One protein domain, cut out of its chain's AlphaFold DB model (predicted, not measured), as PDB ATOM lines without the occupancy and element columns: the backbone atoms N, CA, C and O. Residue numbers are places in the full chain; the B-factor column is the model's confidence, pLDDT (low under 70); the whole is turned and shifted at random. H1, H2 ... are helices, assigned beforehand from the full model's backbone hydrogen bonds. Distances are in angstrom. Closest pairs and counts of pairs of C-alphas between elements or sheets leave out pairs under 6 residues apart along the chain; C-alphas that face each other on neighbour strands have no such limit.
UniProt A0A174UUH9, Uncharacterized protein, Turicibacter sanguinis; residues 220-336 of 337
ATOM      1  N   PRO A 220      27.943 155.370 114.431       82.94
ATOM      2  CA  PRO A 220      29.260 154.974 114.914       82.94
ATOM      3  C   PRO A 220      29.371 153.447 114.987       82.94
ATOM      4  O   PRO A 220      28.533 152.792 115.613       82.94
ATOM      5  N   LEU A 221      30.429 152.894 114.391       86.38
ATOM      6  CA  LEU A 221      30.666 151.449 114.374       86.38
ATOM      7  C   LEU A 221      31.478 150.985 115.588       86.38
ATOM      8  O   LEU A 221      32.399 151.660 116.063       86.38
ATOM      9  N   ILE A 222      31.174 149.782 116.071       85.44
ATOM     10  CA  ILE A 222      31.883 149.149 117.183       85.44
ATOM     11  C   ILE A 222      33.205 148.566 116.674       85.44
ATOM     12  O   ILE A 222      33.256 147.604 115.906       85.44
ATOM     13  N   LYS A 223      34.307 149.131 117.173       83.62
ATOM     14  CA  LYS A 223      35.685 148.766 116.818       83.62
ATOM     15  C   LYS A 223      36.265 147.749 117.799       83.62
ATOM     16  O   LYS A 223      36.825 148.112 118.834       83.62
ATOM     17  N   SER A 224      36.159 146.457 117.485       77.06
ATOM     18  CA  SER A 224      36.695 145.401 118.355       77.06
ATOM     19  C   SER A 224      38.196 145.143 118.132       77.06
ATOM     20  O   SER A 224      38.698 145.090 117.005       77.06
ATOM     21  N   ARG A 225      38.942 144.896 119.223       73.50
ATOM     22  CA  ARG A 225      40.376 144.528 119.157       73.50
ATOM     23  C   ARG A 225      40.626 143.199 118.439       73.50
ATOM     24  O   ARG A 225      41.719 142.972 117.926       73.50
ATOM     25  N   HIS A 226      39.649 142.294 118.453       71.69
ATOM     26  CA  HIS A 226      39.762 141.005 117.778       71.69
ATOM     27  C   HIS A 226      39.748 141.183 116.256       71.69
ATOM     28  O   HIS A 226      40.595 140.621 115.560       71.69
ATOM     29  N   TYR A 227      38.857 142.047 115.765       71.94
ATOM     30  CA  TYR A 227      38.751 142.393 114.355       71.94
ATOM     31  C   TYR A 227      40.023 143.095 113.839       71.94
ATOM     32  O   TYR A 227      40.598 142.657 112.844       71.94
ATOM     33  N   ASP A 228      40.580 144.055 114.592       76.12
ATOM     34  CA  ASP A 228      41.862 144.717 114.262       76.12
ATOM     35  C   ASP A 228      43.017 143.721 114.020       76.12
ATOM     36  O   ASP A 228      43.786 143.837 113.063       76.12
ATOM     37  N   ARG A 229      43.121 142.676 114.855       75.81
ATOM     38  CA  ARG A 229      44.153 141.637 114.694       75.81
ATOM     39  C   ARG A 229      43.963 140.810 113.422       75.81
ATOM     40  O   ARG A 229      44.964 140.416 112.824       75.81
ATOM     41  N   LYS A 230      42.717 140.527 113.020       76.56
ATOM     42  CA  LYS A 230      42.405 139.800 111.777       76.56
ATOM     43  C   LYS A 230      42.806 140.636 110.559       76.56
ATOM     44  O   LYS A 230      43.482 140.120 109.672       76.56
ATOM     45  N   LEU A 231      42.478 141.927 110.566       77.25
ATOM     46  CA  LEU A 231      42.766 142.861 109.472       77.25
ATOM     47  C   LEU A 231      44.261 143.067 109.234       77.25
ATOM     48  O   LEU A 231      44.718 143.028 108.095       77.25
ATOM     49  N   LYS A 232      45.050 143.196 110.309       78.50
ATOM     50  CA  LYS A 232      46.514 143.359 110.226       78.50
ATOM     51  C   LYS A 232      47.246 142.173 109.588       78.50
ATOM     52  O   LYS A 232      48.417 142.306 109.241       78.50
ATOM     53  N   ARG A 233      46.586 141.019 109.424       79.50
ATOM     54  CA  ARG A 233      47.140 139.863 108.700       79.50
ATOM     55  C   ARG A 233      47.040 140.017 107.179       79.50
ATOM     56  O   ARG A 233      47.797 139.356 106.473       79.50
ATOM     57  N   ASN A 234      46.169 140.894 106.672       79.50
ATOM     58  CA  ASN A 234      46.122 141.213 105.249       79.50
ATOM     59  C   ASN A 234      47.197 142.255 104.900       79.50
ATOM     60  O   ASN A 234      47.061 143.445 105.182       79.50
ATOM     61  N   LYS A 235      48.267 141.799 104.237       80.81
ATOM     62  CA  LYS A 235      49.398 142.648 103.834       80.81
ATOM     63  C   LYS A 235      49.010 143.755 102.848       80.81
ATOM     64  O   LYS A 235      49.571 144.841 102.943       80.81
ATOM     65  N   GLN A 236      48.076 143.495 101.933       78.81
ATOM     66  CA  GLN A 236      47.651 144.460 100.918       78.81
ATOM     67  C   GLN A 236      46.808 145.572 101.545       78.81
ATOM     68  O   GLN A 236      47.115 146.740 101.357       78.81
ATOM     69  N   LEU A 237      45.842 145.216 102.396       80.38
ATOM     70  CA  LEU A 237      45.048 146.189 103.151       80.38
ATOM     71  C   LEU A 237      45.933 147.076 104.043       80.38
ATOM     72  O   LEU A 237      45.754 148.289 104.103       80.38
ATOM     73  N   VAL A 238      46.918 146.478 104.722       84.88
ATOM     74  CA  VAL A 238      47.889 147.232 105.529       84.88
ATOM     75  C   VAL A 238      48.723 148.174 104.658       84.88
ATOM     76  O   VAL A 238      49.048 149.271 105.108       84.88
ATOM     77  N   GLN A 239      49.076 147.769 103.437       84.62
ATOM     78  CA  GLN A 239      49.805 148.616 102.496       84.62
ATOM     79  C   GLN A 239      48.945 149.796 102.019       84.62
ATOM     80  O   GLN A 239      49.382 150.936 102.158       84.62
ATOM     81  N   SER A 240      47.703 149.548 101.596       81.31
ATOM     82  CA  SER A 240      46.740 150.596 101.225       81.31
ATOM     83  C   SER A 240      46.489 151.583 102.367       81.31
ATOM     84  O   SER A 240      46.483 152.793 102.160       81.31
ATOM     85  N   TYR A 241      46.365 151.088 103.603       85.81
ATOM     86  CA  TYR A 241      46.246 151.953 104.777       85.81
ATOM     87  C   TYR A 241      47.507 152.798 105.018       85.81
ATOM     88  O   TYR A 241      47.394 153.968 105.375       85.81
ATOM     89  N   LYS A 242      48.715 152.247 104.826       86.88
ATOM     90  CA  LYS A 242      49.964 153.013 105.003       86.88
ATOM     91  C   LYS A 242      50.040 154.220 104.070       86.88
ATOM     92  O   LYS A 242      50.544 155.252 104.498       86.88
ATOM     93  N   GLU A 243      49.523 154.096 102.853       83.88
ATOM     94  CA  GLU A 243      49.452 155.185 101.867       83.88
ATOM     95  C   GLU A 243      48.468 156.293 102.279       83.88
ATOM     96  O   GLU A 243      48.621 157.438 101.867       83.88
ATOM     97  N   ALA A 244      47.494 155.977 103.140       81.81
ATOM     98  CA  ALA A 244      46.476 156.910 103.627       81.81
ATOM     99  C   ALA A 244      46.598 157.256 105.123       81.81
ATOM    100  O   ALA A 244      45.718 157.911 105.685       81.81
ATOM    101  N   LYS A 245      47.686 156.844 105.783       83.06
ATOM    102  CA  LYS A 245      47.854 156.941 107.242       83.06
ATOM    103  C   LYS A 245      47.802 158.377 107.775       83.06
ATOM    104  O   LYS A 245      47.392 158.588 108.910       83.06
ATOM    105  N   ASP A 246      48.183 159.358 106.963       79.19
ATOM    106  CA  ASP A 246      48.126 160.771 107.358       79.19
ATOM    107  C   ASP A 246      46.685 161.292 107.470       79.19
ATOM    108  O   ASP A 246      46.432 162.259 108.188       79.19
ATOM    109  N   LYS A 247      45.730 160.632 106.799       77.31
ATOM    110  CA  LYS A 247      44.305 160.990 106.806       77.31
ATOM    111  C   LYS A 247      43.493 160.193 107.831       77.31
ATOM    112  O   LYS A 247      42.488 160.695 108.324       77.31
ATOM    113  N   TYR A 248      43.924 158.977 108.169       84.81
ATOM    114  CA  TYR A 248      43.169 158.057 109.026       84.81
ATOM    115  C   TYR A 248      43.997 157.608 110.243       84.81
ATOM    116  O   TYR A 248      45.049 156.994 110.059       84.81
ATOM    117  N   PRO A 249      43.537 157.847 111.490       83.00
ATOM    118  CA  PRO A 249      44.304 157.517 112.699       83.00
ATOM    119  C   PRO A 249      44.581 156.020 112.893       83.00
ATOM    120  O   PRO A 249      45.580 155.640 113.515       83.00
ATOM    121  N   SER A 250      43.695 155.161 112.385       86.88
ATOM    122  CA  SER A 250      43.826 153.709 112.447       86.88
ATOM    123  C   SER A 250      43.289 153.019 111.191       86.88
ATOM    124  O   SER A 250      42.496 153.576 110.434       86.88
ATOM    125  N   ILE A 251      43.679 151.752 111.002       85.88
ATOM    126  CA  ILE A 251      43.157 150.899 109.924       85.88
ATOM    127  C   ILE A 251      41.637 150.698 110.032       85.88
ATOM    128  O   ILE A 251      40.964 150.555 109.018       85.88
ATOM    129  N   LEU A 252      41.087 150.724 111.250       87.75
ATOM    130  CA  LEU A 252      39.647 150.628 111.473       87.75
ATOM    131  C   LEU A 252      38.932 151.912 111.047       87.75
ATOM    132  O   LEU A 252      37.868 151.822 110.447       87.75
ATOM    133  N   ASP A 253      39.520 153.084 111.314       86.81
ATOM    134  CA  ASP A 253      38.981 154.370 110.849       86.81
ATOM    135  C   ASP A 253      39.001 154.454 109.320       86.81
ATOM    136  O   ASP A 253      38.046 154.929 108.712       86.81
ATOM    137  N   TYR A 254      40.066 153.938 108.702       87.19
ATOM    138  CA  TYR A 254      40.179 153.828 107.251       87.19
ATOM    139  C   TYR A 254      39.049 152.971 106.661       87.19
ATOM    140  O   TYR A 254      38.342 153.428 105.767       87.19
ATOM    141  N   ILE A 255      38.812 151.768 107.195       87.56
ATOM    142  CA  ILE A 255      37.742 150.876 106.715       87.56
ATOM    143  C   ILE A 255      36.356 151.484 106.959       87.56
ATOM    144  O   ILE A 255      35.527 151.478 106.053       87.56
ATOM    145  N   GLU A 256      36.104 152.032 108.154       89.31
ATOM    146  CA  GLU A 256      34.821 152.664 108.489       89.31
ATOM    147  C   GLU A 256      34.504 153.817 107.530       89.31
ATOM    148  O   GLU A 256      33.375 153.917 107.053       89.31
ATOM    149  N   ALA A 257      35.492 154.656 107.203       88.44
ATOM    150  CA  ALA A 257      35.300 155.754 106.261       88.44
ATOM    151  C   ALA A 257      34.893 155.261 104.862       88.44
ATOM    152  O   ALA A 257      33.978 155.824 104.262       88.44
ATOM    153  N   HIS A 258      35.511 154.185 104.363       88.69
ATOM    154  CA  HIS A 258      35.208 153.632 103.034       88.69
ATOM    155  C   HIS A 258      33.861 152.909 102.996       88.69
ATOM    156  O   HIS A 258      33.134 153.018 102.010       88.69
ATOM    157  N   LEU A 259      33.494 152.217 104.076       89.62
ATOM    158  CA  LEU A 259      32.162 151.640 104.230       89.62
ATOM    159  C   LEU A 259      31.089 152.735 104.230       89.62
ATOM    160  O   LEU A 259      30.123 152.651 103.476       89.62
ATOM    161  N   LYS A 260      31.268 153.793 105.030       90.12
ATOM    162  CA  LYS A 260      30.316 154.913 105.079       90.12
ATOM    163  C   LYS A 260      30.227 155.651 103.746       90.12
ATOM    164  O   LYS A 260      29.134 156.068 103.378       90.12
ATOM    165  N   LEU A 261      31.331 155.769 103.006       89.81
ATOM    166  CA  LEU A 261      31.326 156.294 101.639       89.81
ATOM    167  C   LEU A 261      30.463 155.424 100.711       89.81
ATOM    168  O   LEU A 261      29.578 155.947 100.039       89.81
ATOM    169  N   ALA A 262      30.668 154.106 100.716       89.62
ATOM    170  CA  ALA A 262      29.884 153.175  99.905       89.62
ATOM    171  C   ALA A 262      28.387 153.221 100.248       89.62
ATOM    172  O   ALA A 262      27.544 153.318  99.356       89.62
ATOM    173  N   MET A 263      28.057 153.233 101.543       88.88
ATOM    174  CA  MET A 263      26.682 153.395 102.020       88.88
ATOM    175  C   MET A 263      26.083 154.734 101.581       88.88
ATOM    176  O   MET A 263      24.938 154.764 101.133       88.88
ATOM    177  N   ALA A 264      26.837 155.835 101.677       88.69
ATOM    178  CA  ALA A 264      26.365 157.149 101.258       88.69
ATOM    179  C   ALA A 264      26.044 157.183  99.762       88.69
ATOM    180  O   ALA A 264      24.974 157.654  99.379       88.69
ATOM    181  N   VAL A 265      26.930 156.633  98.928       89.81
ATOM    182  CA  VAL A 265      26.726 156.544  97.477       89.81
ATOM    183  C   VAL A 265      25.522 155.666  97.142       89.81
ATOM    184  O   VAL A 265      24.673 156.095  96.367       89.81
ATOM    185  N   TYR A 266      25.393 154.490  97.761       88.56
ATOM    186  CA  TYR A 266      24.256 153.594  97.532       88.56
ATOM    187  C   TYR A 266      22.919 154.239  97.902       88.56
ATOM    188  O   TYR A 266      21.987 154.260  97.101       88.56
ATOM    189  N   LEU A 267      22.825 154.824  99.097       85.94
ATOM    190  CA  LEU A 267      21.602 155.491  99.539       85.94
ATOM    191  C   LEU A 267      21.266 156.705  98.668       85.94
ATOM    192  O   LEU A 267      20.093 156.965  98.414       85.94
ATOM    193  N   SER A 268      22.279 157.428  98.191       86.69
ATOM    194  CA  SER A 268      22.081 158.558  97.277       86.69
ATOM    195  C   SER A 268      21.631 158.093  95.895       86.69
ATOM    196  O   SER A 268      20.796 158.748  95.276       86.69
ATOM    197  N   HIS A 269      22.132 156.949  95.425       87.38
ATOM    198  CA  HIS A 269      21.693 156.323  94.183       87.38
ATOM    199  C   HIS A 269      20.226 155.883  94.260       87.38
ATOM    200  O   HIS A 269      19.425 156.243  93.402       87.38
ATOM    201  N   GLU A 270      19.839 155.223  95.354       84.12
ATOM    202  CA  GLU A 270      18.449 154.830  95.640       84.12
ATOM    203  C   GLU A 270      17.474 156.019  95.717       84.12
ATOM    204  O   GLU A 270      16.260 155.836  95.610       84.12
ATOM    205  N   LEU A 271      17.990 157.230  95.942       80.38
ATOM    206  CA  LEU A 271      17.224 158.476  95.995       80.38
ATOM    207  C   LEU A 271      17.339 159.313  94.711       80.38
ATOM    208  O   LEU A 271      16.799 160.415  94.666       80.38
ATOM    209  N   GLY A 272      18.028 158.818  93.678       80.75
ATOM    210  CA  GLY A 272      18.223 159.529  92.410       80.75
ATOM    211  C   GLY A 272      19.198 160.711  92.477       80.75
ATOM    212  O   GLY A 272      19.325 161.443  91.504       80.75
ATOM    213  N   ALA A 273      19.906 160.896  93.596       82.81
ATOM    214  CA  ALA A 273      20.915 161.945  93.759       82.81
ATOM    215  C   ALA A 273      22.273 161.565  93.139       82.81
ATOM    216  O   ALA A 273      23.100 162.427  92.860       82.81
ATOM    217  N   VAL A 274      22.527 160.272  92.917       85.31
ATOM    218  CA  VAL A 274      23.734 159.786  92.235       85.31
ATOM    219  C   VAL A 274      23.330 158.852  91.102       85.31
ATOM    220  O   VAL A 274      22.817 157.764  91.340       85.31
ATOM    221  N   ASN A 275      23.598 159.252  89.858       83.88
ATOM    222  CA  ASN A 275      23.222 158.463  88.677       83.88
ATOM    223  C   ASN A 275      24.246 157.371  88.330       83.88
ATOM    224  O   ASN A 275      23.871 156.306  87.851       83.88
ATOM    225  N   GLN A 276      25.534 157.621  88.583       85.38
ATOM    226  CA  GLN A 276      26.637 156.715  88.243       85.38
ATOM    227  C   GLN A 276      27.479 156.410  89.494       85.38
ATOM    228  O   GLN A 276      28.563 156.971  89.668       85.38
ATOM    229  N   PRO A 277      26.997 155.534  90.395       84.56
ATOM    230  CA  PRO A 277      27.627 155.294  91.697       84.56
ATOM    231  C   PRO A 277      29.073 154.794  91.586       84.56
ATOM    232  O   PRO A 277      29.943 155.227  92.340       84.56
ATOM    233  N   PHE A 278      29.368 153.947  90.598       81.50
ATOM    234  CA  PHE A 278      30.721 153.442  90.363       81.50
ATOM    235  C   PHE A 278      31.691 154.515  89.857       81.50
ATOM    236  O   PHE A 278      32.861 154.493  90.231       81.50
ATOM    237  N   GLU A 279      31.240 155.443  89.010       80.94
ATOM    238  CA  GLU A 279      32.081 156.557  88.552       80.94
ATOM    239  C   GLU A 279      32.322 157.549  89.685       80.94
ATOM    240  O   GLU A 279      33.459 157.961  89.903       80.94
ATOM    241  N   TYR A 280      31.282 157.838  90.470       78.50
ATOM    242  CA  TYR A 280      31.382 158.674  91.661       78.50
ATOM    243  C   TYR A 280      32.429 158.126  92.638       78.50
ATOM    244  O   TYR A 280      33.336 158.838  93.069       78.50
ATOM    245  N   LEU A 281      32.369 156.819  92.914       79.56
ATOM    246  CA  LEU A 281      33.344 156.140  93.760       79.56
ATOM    247  C   LEU A 281      34.749 156.107  93.166       79.56
ATOM    248  O   LEU A 281      35.666 155.935  93.952       79.56
ATOM    249  N   LYS A 282      34.943 156.264  91.847       72.38
ATOM    250  CA  LYS A 282      36.261 156.326  91.177       72.38
ATOM    251  C   LYS A 282      36.856 157.738  91.116       72.38
ATOM    252  O   LYS A 282      38.056 157.859  90.906       72.38
ATOM    253  N   GLN A 283      36.047 158.788  91.259       66.06
ATOM    254  CA  GLN A 283      36.488 160.187  91.143       66.06
ATOM    255  C   GLN A 283      36.976 160.800  92.467       66.06
ATOM    256  O   GLN A 283      37.691 161.801  92.450       66.06
ATOM    257  N   ASP A 284      36.619 160.223  93.618       61.16
ATOM    258  CA  ASP A 284      37.072 160.704  94.931       61.16
ATOM    259  C   ASP A 284      38.580 160.450  95.144       61.16
ATOM    260  O   ASP A 284      38.966 159.438  95.718       61.16
ATOM    261  N   ASN A 285      39.442 161.358  94.667       48.78
ATOM    262  CA  ASN A 285      40.919 161.292  94.664       48.78
ATOM    263  C   ASN A 285      41.598 160.973  96.026       48.78
ATOM    264  O   ASN A 285      42.828 160.962  96.143       48.78
ATOM    265  N   SER A 286      40.833 160.727  97.088       49.38
ATOM    266  CA  SER A 286      41.291 160.350  98.415       49.38
ATOM    267  C   SER A 286      41.579 158.842  98.573       49.38
ATOM    268  O   SER A 286      41.043 158.191  99.451       49.38
ATOM    269  N   LEU A 287      42.566 158.322  97.830       53.03
ATOM    270  CA  LEU A 287      43.317 157.081  98.136       53.03
ATOM    271  C   LEU A 287      42.493 155.771  98.267       53.03
ATOM    272  O   LEU A 287      41.923 155.460  99.307       53.03
ATOM    273  N   ASN A 288      42.623 154.908  97.250       59.16
ATOM    274  CA  ASN A 288      42.165 153.508  97.192       59.16
ATOM    275  C   ASN A 288      40.637 153.293  97.266       59.16
ATOM    276  O   ASN A 288      40.108 152.612  98.144       59.16
ATOM    277  N   HIS A 289      39.959 153.748  96.209       70.75
ATOM    278  CA  HIS A 289      38.553 153.473  95.857       70.75
ATOM    279  C   HIS A 289      38.144 151.993  95.900       70.75
ATOM    280  O   HIS A 289      36.964 151.668  95.988       70.75
ATOM    281  N   GLU A 290      39.113 151.083  95.820       74.69
ATOM    282  CA  GLU A 290      38.903 149.639  95.762       74.69
ATOM    283  C   GLU A 290      38.110 149.112  96.968       74.69
ATOM    284  O   GLU A 290      37.210 148.299  96.785       74.69
ATOM    285  N   ILE A 291      38.360 149.612  98.185       81.25
ATOM    286  CA  ILE A 291      37.612 149.176  99.380       81.25
ATOM    287  C   ILE A 291      36.167 149.672  99.340       81.25
ATOM    288  O   ILE A 291      35.249 148.913  99.642       81.25
ATOM    289  N   ALA A 292      35.952 150.933  98.959       86.00
ATOM    290  CA  ALA A 292      34.607 151.491  98.872       86.00
ATOM    291  C   ALA A 292      33.781 150.778  97.787       86.00
ATOM    292  O   ALA A 292      32.612 150.480  98.007       86.00
ATOM    293  N   LEU A 293      34.403 150.418  96.658       83.81
ATOM    294  CA  LEU A 293      33.771 149.620  95.604       83.81
ATOM    295  C   LEU A 293      33.375 148.216  96.084       83.81
ATOM    296  O   LEU A 293      32.283 147.759  95.762       83.81
ATOM    297  N   LEU A 294      34.223 147.546  96.875       81.69
ATOM    298  CA  LEU A 294      33.890 146.239  97.458       81.69
ATOM    299  C   LEU A 294      32.705 146.324  98.421       81.69
ATOM    300  O   LEU A 294      31.804 145.491  98.373       81.69
ATOM    301  N   PHE A 295      32.692 147.341  99.288       87.75
ATOM    302  CA  PHE A 295      31.549 147.572 100.164       87.75
ATOM    303  C   PHE A 295      30.282 147.870  99.370       87.75
ATOM    304  O   PHE A 295      29.223 147.368  99.731       87.75
ATOM    305  N   TYR A 296      30.389 148.648  98.294       87.62
ATOM    306  CA  TYR A 296      29.259 148.984  97.437       87.62
ATOM    307  C   TYR A 296      28.659 147.735  96.770       87.62
ATOM    308  O   TYR A 296      27.453 147.523  96.860       87.62
ATOM    309  N   ASP A 297      29.490 146.857  96.200       84.44
ATOM    310  CA  ASP A 297      29.038 145.580  95.622       84.44
ATOM    311  C   ASP A 297      28.359 144.682  96.677       84.44
ATOM    312  O   ASP A 297      27.257 144.171  96.476       84.44
ATOM    313  N   MET A 298      28.949 144.568  97.870       84.88
ATOM    314  CA  MET A 298      28.352 143.803  98.972       84.88
ATOM    315  C   MET A 298      27.008 144.392  99.442       84.88
ATOM    316  O   MET A 298      26.077 143.653  99.774       84.88
ATOM    317  N   ILE A 299      26.882 145.719  99.457       87.31
ATOM    318  CA  ILE A 299      25.639 146.434  99.769       87.31
ATOM    319  C   ILE A 299      24.545 146.101  98.743       87.31
ATOM    320  O   ILE A 299      23.419 145.779  99.138       87.31
ATOM    321  N   GLU A 300      24.871 146.119  97.447       83.75
ATOM    322  CA  GLU A 300      23.924 145.789  96.374       83.75
ATOM    323  C   GLU A 300      23.436 144.337  96.438       83.75
ATOM    324  O   GLU A 300      22.287 144.062  96.082       83.75
ATOM    325  N   GLN A 301      24.272 143.420  96.932       81.38
ATOM    326  CA  GLN A 301      23.930 142.003  97.092       81.38
ATOM    327  C   GLN A 301      23.086 141.725  98.345       81.38
ATOM    328  O   GLN A 301      22.214 140.856  98.320       81.38
ATOM    329  N   THR A 302      23.326 142.449  99.443       74.25
ATOM    330  CA  THR A 302      22.707 142.162 100.751       74.25
ATOM    331  C   THR A 302      21.410 142.926 101.020       74.25
ATOM    332  O   THR A 302      20.586 142.423 101.783       74.25
ATOM    333  N   LYS A 303      21.214 144.111 100.413       67.25
ATOM    334  CA  LYS A 303      20.008 144.971 100.495       67.25
ATOM    335  C   LYS A 303      19.245 144.859 101.828       67.25
ATOM    336  O   LYS A 303      18.196 144.218 101.928       67.25
ATOM    337  N   ALA A 304      19.753 145.498 102.881       59.28
ATOM    338  CA  ALA A 304      19.216 145.347 104.236       59.28
ATOM    339  C   ALA A 304      17.948 146.186 104.495       59.28
ATOM    340  O   ALA A 304      17.953 147.140 105.270       59.28
ATOM    341  N   HIS A 305      16.821 145.805 103.894       61.22
ATOM    342  CA  HIS A 305      15.544 146.518 104.059       61.22
ATOM    343  C   HIS A 305      14.933 146.444 105.477       61.22
ATOM    344  O   HIS A 305      13.916 147.088 105.727       61.22
ATOM    345  N   HIS A 306      15.520 145.671 106.399       66.31
ATOM    346  CA  HIS A 306      14.964 145.393 107.731       66.31
ATOM    347  C   HIS A 306      15.854 145.828 108.910       66.31
ATOM    348  O   HIS A 306      15.418 145.728 110.056       66.31
ATOM    349  N   LEU A 307      17.076 146.308 108.660       71.19
ATOM    350  CA  LEU A 307      18.015 146.733 109.703       71.19
ATOM    351  C   LEU A 307      18.067 148.256 109.815       71.19
ATOM    352  O   LEU A 307      17.871 148.973 108.836       71.19
ATOM    353  N   THR A 308      18.386 148.766 111.008       76.56
ATOM    354  CA  THR A 308      18.805 150.172 111.128       76.56
ATOM    355  C   THR A 308      20.142 150.378 110.415       76.56
ATOM    356  O   THR A 308      20.939 149.447 110.314       76.56
ATOM    357  N   PHE A 309      20.442 151.598 109.961       79.00
ATOM    358  CA  PHE A 309      21.718 151.872 109.288       79.00
ATOM    359  C   PHE A 309      22.946 151.568 110.140       79.00
ATOM    360  O   PHE A 309      23.948 151.122 109.595       79.00
ATOM    361  N   ASN A 310      22.868 151.736 111.461       81.88
ATOM    362  CA  ASN A 310      23.977 151.370 112.333       81.88
ATOM    363  C   ASN A 310      24.155 149.841 112.407       81.88
ATOM    364  O   ASN A 310      25.260 149.341 112.241       81.88
ATOM    365  N   GLN A 311      23.065 149.076 112.555       83.81
ATOM    366  CA  GLN A 311      23.128 147.606 112.517       83.81
ATOM    367  C   GLN A 311      23.630 147.090 111.170       83.81
ATOM    368  O   GLN A 311      24.468 146.195 111.128       83.81
ATOM    369  N   TRP A 312      23.143 147.679 110.080       84.75
ATOM    370  CA  TRP A 312      23.574 147.323 108.738       84.75
ATOM    371  C   TRP A 312      25.051 147.656 108.518       84.75
ATOM    372  O   TRP A 312      25.809 146.800 108.077       84.75
ATOM    373  N   GLY A 313      25.486 148.858 108.905       87.62
ATOM    374  CA  GLY A 313      26.892 149.249 108.870       87.62
ATOM    375  C   GLY A 313      27.767 148.315 109.706       87.62
ATOM    376  O   GLY A 313      28.802 147.868 109.224       87.62
ATOM    377  N   GLN A 314      27.342 147.947 110.918       87.88
ATOM    378  CA  GLN A 314      28.087 147.013 111.766       87.88
ATOM    379  C   GLN A 314      28.199 145.629 111.124       87.88
ATOM    380  O   GLN A 314      29.282 145.049 111.116       87.88
ATOM    381  N   GLN A 315      27.106 145.126 110.549       86.44
ATOM    382  CA  GLN A 315      27.094 143.850 109.846       86.44
ATOM    383  C   GLN A 315      28.061 143.870 108.657       86.44
ATOM    384  O   GLN A 315      28.951 143.030 108.585       86.44
ATOM    385  N   LEU A 316      27.954 144.867 107.771       86.50
ATOM    386  CA  LEU A 316      28.854 145.014 106.622       86.50
ATOM    387  C   LEU A 316      30.316 145.138 107.072       86.50
ATOM    388  O   LEU A 316      31.213 144.568 106.455       86.50
ATOM    389  N   PHE A 317      30.567 145.861 108.163       85.88
ATOM    390  CA  PHE A 317      31.902 146.015 108.722       85.88
ATOM    391  C   PHE A 317      32.483 144.683 109.206       85.88
ATOM    392  O   PHE A 317      33.670 144.443 109.012       85.88
ATOM    393  N   GLU A 318      31.684 143.803 109.806       81.00
ATOM    394  CA  GLU A 318      32.145 142.513 110.338       81.00
ATOM    395  C   GLU A 318      32.211 141.399 109.284       81.00
ATOM    396  O   GLU A 318      33.109 140.551 109.344       81.00
ATOM    397  N   GLU A 319      31.280 141.409 108.329       77.25
ATOM    398  CA  GLU A 319      31.101 140.363 107.318       77.25
ATOM    399  C   GLU A 319      32.000 140.530 106.098       77.25
ATOM    400  O   GLU A 319      32.274 139.535 105.423       77.25
ATOM    401  N   VAL A 320      32.494 141.745 105.819       70.94
ATOM    402  CA  VAL A 320      33.344 141.965 104.648       70.94
ATOM    403  C   VAL A 320      34.583 141.069 104.719       70.94
ATOM    404  O   VAL A 320      35.444 141.191 105.602       70.94
ATOM    405  N   ASP A 321      34.691 140.137 103.770       67.00
ATOM    406  CA  ASP A 321      35.883 139.313 103.646       67.00
ATOM    407  C   ASP A 321      37.001 140.129 103.004       67.00
ATOM    408  O   ASP A 321      37.358 139.991 101.833       67.00
ATOM    409  N   LEU A 322      37.611 140.980 103.822       65.56
ATOM    410  CA  LEU A 322      38.763 141.757 103.413       65.56
ATOM    411  C   LEU A 322      39.957 140.859 103.063       65.56
ATOM    412  O   LEU A 322      40.933 141.392 102.563       65.56
ATOM    413  N   GLN A 323      39.938 139.532 103.278       56.16
ATOM    414  CA  GLN A 323      40.979 138.622 102.769       56.16
ATOM    415  C   GLN A 323      40.801 138.310 101.272       56.16
ATOM    416  O   GLN A 323      41.804 138.150 100.571       56.16
ATOM    417  N   ALA A 324      39.567 138.329 100.757       55.25
ATOM    418  CA  ALA A 324      39.247 138.186  99.332       55.25
ATOM    419  C   ALA A 324      39.533 139.455  98.500       55.25
ATOM    420  O   ALA A 324      39.421 139.425  97.272       55.25
ATOM    421  N   TYR A 325      39.982 140.540  99.148       57.06
ATOM    422  CA  TYR A 325      40.343 141.837  98.558       57.06
ATOM    423  C   TYR A 325      41.180 141.724  97.268       57.06
ATOM    424  O   TYR A 325      40.918 142.418  96.293       57.06
ATOM    425  N   SER A 326      42.136 140.788  97.202       53.31
ATOM    426  CA  SER A 326      42.974 140.590  96.004       53.31
ATOM    427  C   SER A 326      42.221 139.986  94.805       53.31
ATOM    428  O   SER A 326      42.513 140.308  93.650       53.31
ATOM    429  N   HIS A 327      41.241 139.115  95.057       50.44
ATOM    430  CA  HIS A 327      40.506 138.389  94.017       50.44
ATOM    431  C   HIS A 327      39.278 139.176  93.548       50.44
ATOM    432  O   HIS A 327      39.025 139.263  92.345       50.44
ATOM    433  N   GLN A 328      38.563 139.817  94.477       51.56
ATOM    434  CA  GLN A 328      37.335 140.551  94.174       51.56
ATOM    435  C   GLN A 328      37.598 141.877  93.455       51.56
ATOM    436  O   GLN A 328      36.924 142.153  92.466       51.56
ATOM    437  N   VAL A 329      38.645 142.632  93.818       52.72
ATOM    438  CA  VAL A 329      39.053 143.851  93.081       52.72
ATOM    439  C   VAL A 329      39.363 143.538  91.612       52.72
ATOM    440  O   VAL A 329      39.026 144.308  90.714       52.72
ATOM    441  N   THR A 330      39.958 142.373  91.345       49.38
ATOM    442  CA  THR A 330      40.251 141.910  89.982       49.38
ATOM    443  C   THR A 330      38.981 141.479  89.235       49.38
ATOM    444  O   THR A 330      38.902 141.648  88.020       49.38
ATOM    445  N   SER A 331      37.969 140.955  89.938       47.84
ATOM    446  CA  SER A 331      36.673 140.583  89.352       47.84
ATOM    447  C   SER A 331      35.757 141.784  89.081       47.84
ATOM    448  O   SER A 331      35.175 141.855  88.003       47.84
ATOM    449  N   VAL A 332      35.735 142.785  89.973       50.81
ATOM    450  CA  VAL A 332      35.015 144.056  89.781       50.81
ATOM    451  C   VAL A 332      35.604 144.822  88.590       50.81
ATOM    452  O   VAL A 332      34.862 145.388  87.793       50.81
ATOM    453  N   LYS A 333      36.928 144.752  88.376       48.50
ATOM    454  CA  LYS A 333      37.582 145.277  87.160       48.50
ATOM    455  C   LYS A 333      37.170 144.540  85.874       48.50
ATOM    456  O   LYS A 333      37.236 145.136  84.806       48.50
ATOM    457  N   LYS A 334      36.761 143.266  85.950       45.91
ATOM    458  CA  LYS A 334      36.367 142.442  84.786       45.91
ATOM    459  C   LYS A 334      34.879 142.514  84.443       45.91
ATOM    460  O   LYS A 334      34.537 142.292  83.291       45.91
ATOM    461  N   GLN A 335      34.010 142.819  85.404       45.47
ATOM    462  CA  GLN A 335      32.572 143.022  85.169       45.47
ATOM    463  C   GLN A 335      32.239 144.413  84.591       45.47
ATOM    464  O   GLN A 335      31.071 144.728  84.395       45.47
ATOM    465  N   GLN A 336      33.254 145.245  84.333       47.91
ATOM    466  CA  GLN A 336      33.127 146.647  83.917       47.91
ATOM    467  C   GLN A 336      33.817 146.946  82.568       47.91
ATOM    468  O   GLN A 336      34.151 148.101  82.305       47.91
TER     469      GLN A 336
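This is residues 220 to 336 of the 337 residues of an uncharacterized protein of Turicibacter sanguinis (UniProt A0A174UUH9). A long helix, H3, and a shorter one, H5, cross steeply to make the core, and the other helices gather round them. H4 folds back on the beginning of H5 as a helical hairpin, H6 packs on H3, H7 crosses H5, and H1 and H2 both lie near the first end of H3, about perpendicular to it. The printed part has 117 residues with seven named helices, H1 to H7 in chain order, and no named strand; the class is all helix. The whole is compact, with a radius of gyration of the C-alphas of 13.7 A, and rounded, spanning 37 by 30 by 26 A.

H1, residues 225 to 231, touches no helix but is near H3, residues 251 to 270; their closest C-alphas, of Asp 228 and Leu 252, are 6.9 A apart. H2, residues 235 to 243, only just touches H3, with 3 pairs of C-alphas within 8 A; the closest are Tyr 241 and Ile 251, 6.1 A, and the lines are about perpendicular at 85 degrees. H3 and H5, residues 289 to 302, are the hubs, touching four helices each. They touch each other closest at the C-alphas of His 258 and Ala 292, 4.7 A apart, at a steep tilt of 55 degrees, the same way. H4, residues 277 to 283, touches residues 262 to 269 of H3, closest at C-alphas 265 and 277, 6.0 A. H4 and H5 form a hairpin at a shallow tilt of 8 degrees, opposite ways, with the C-alphas of Lys 282 and His 289 closest at 5.9 A. H6, residues 309 to 319, touches residues 255 to 260 of H3 at a steep tilt of 55 degrees, opposite ways; C-alphas 259 and 317 are closest, 7.2 A. H7, residues 325 to 334, touches residues 290 to 294 of H5, about perpendicular at 81 degrees, closest at C-alphas 290 and 329, 6.4 A. H3 and H7 are apart. Every O i to N i+4 pair is within hydrogen-bond range in H1 to H6, and 5 of 6 in H7.

H1 begins at C-alpha 225, (40.376, 144.528, 119.157). H3 runs 28.8 A from C-alpha 251 at (43.157, 150.899, 109.924), and H5 runs 20.1 A. H6 is 15.0 A long, and H7 runs 14.3 A to C-alpha 334 at (36.367, 142.442, 84.786).

The C-alphas of Arg 229 and Gly 272 are farthest apart, 38.6 A. The printed part has no cut, and no link is long. The mean pLDDT of the printed part is 76.6; residues 283 to 288, 303 to 306 and 321 to 336 are under 70.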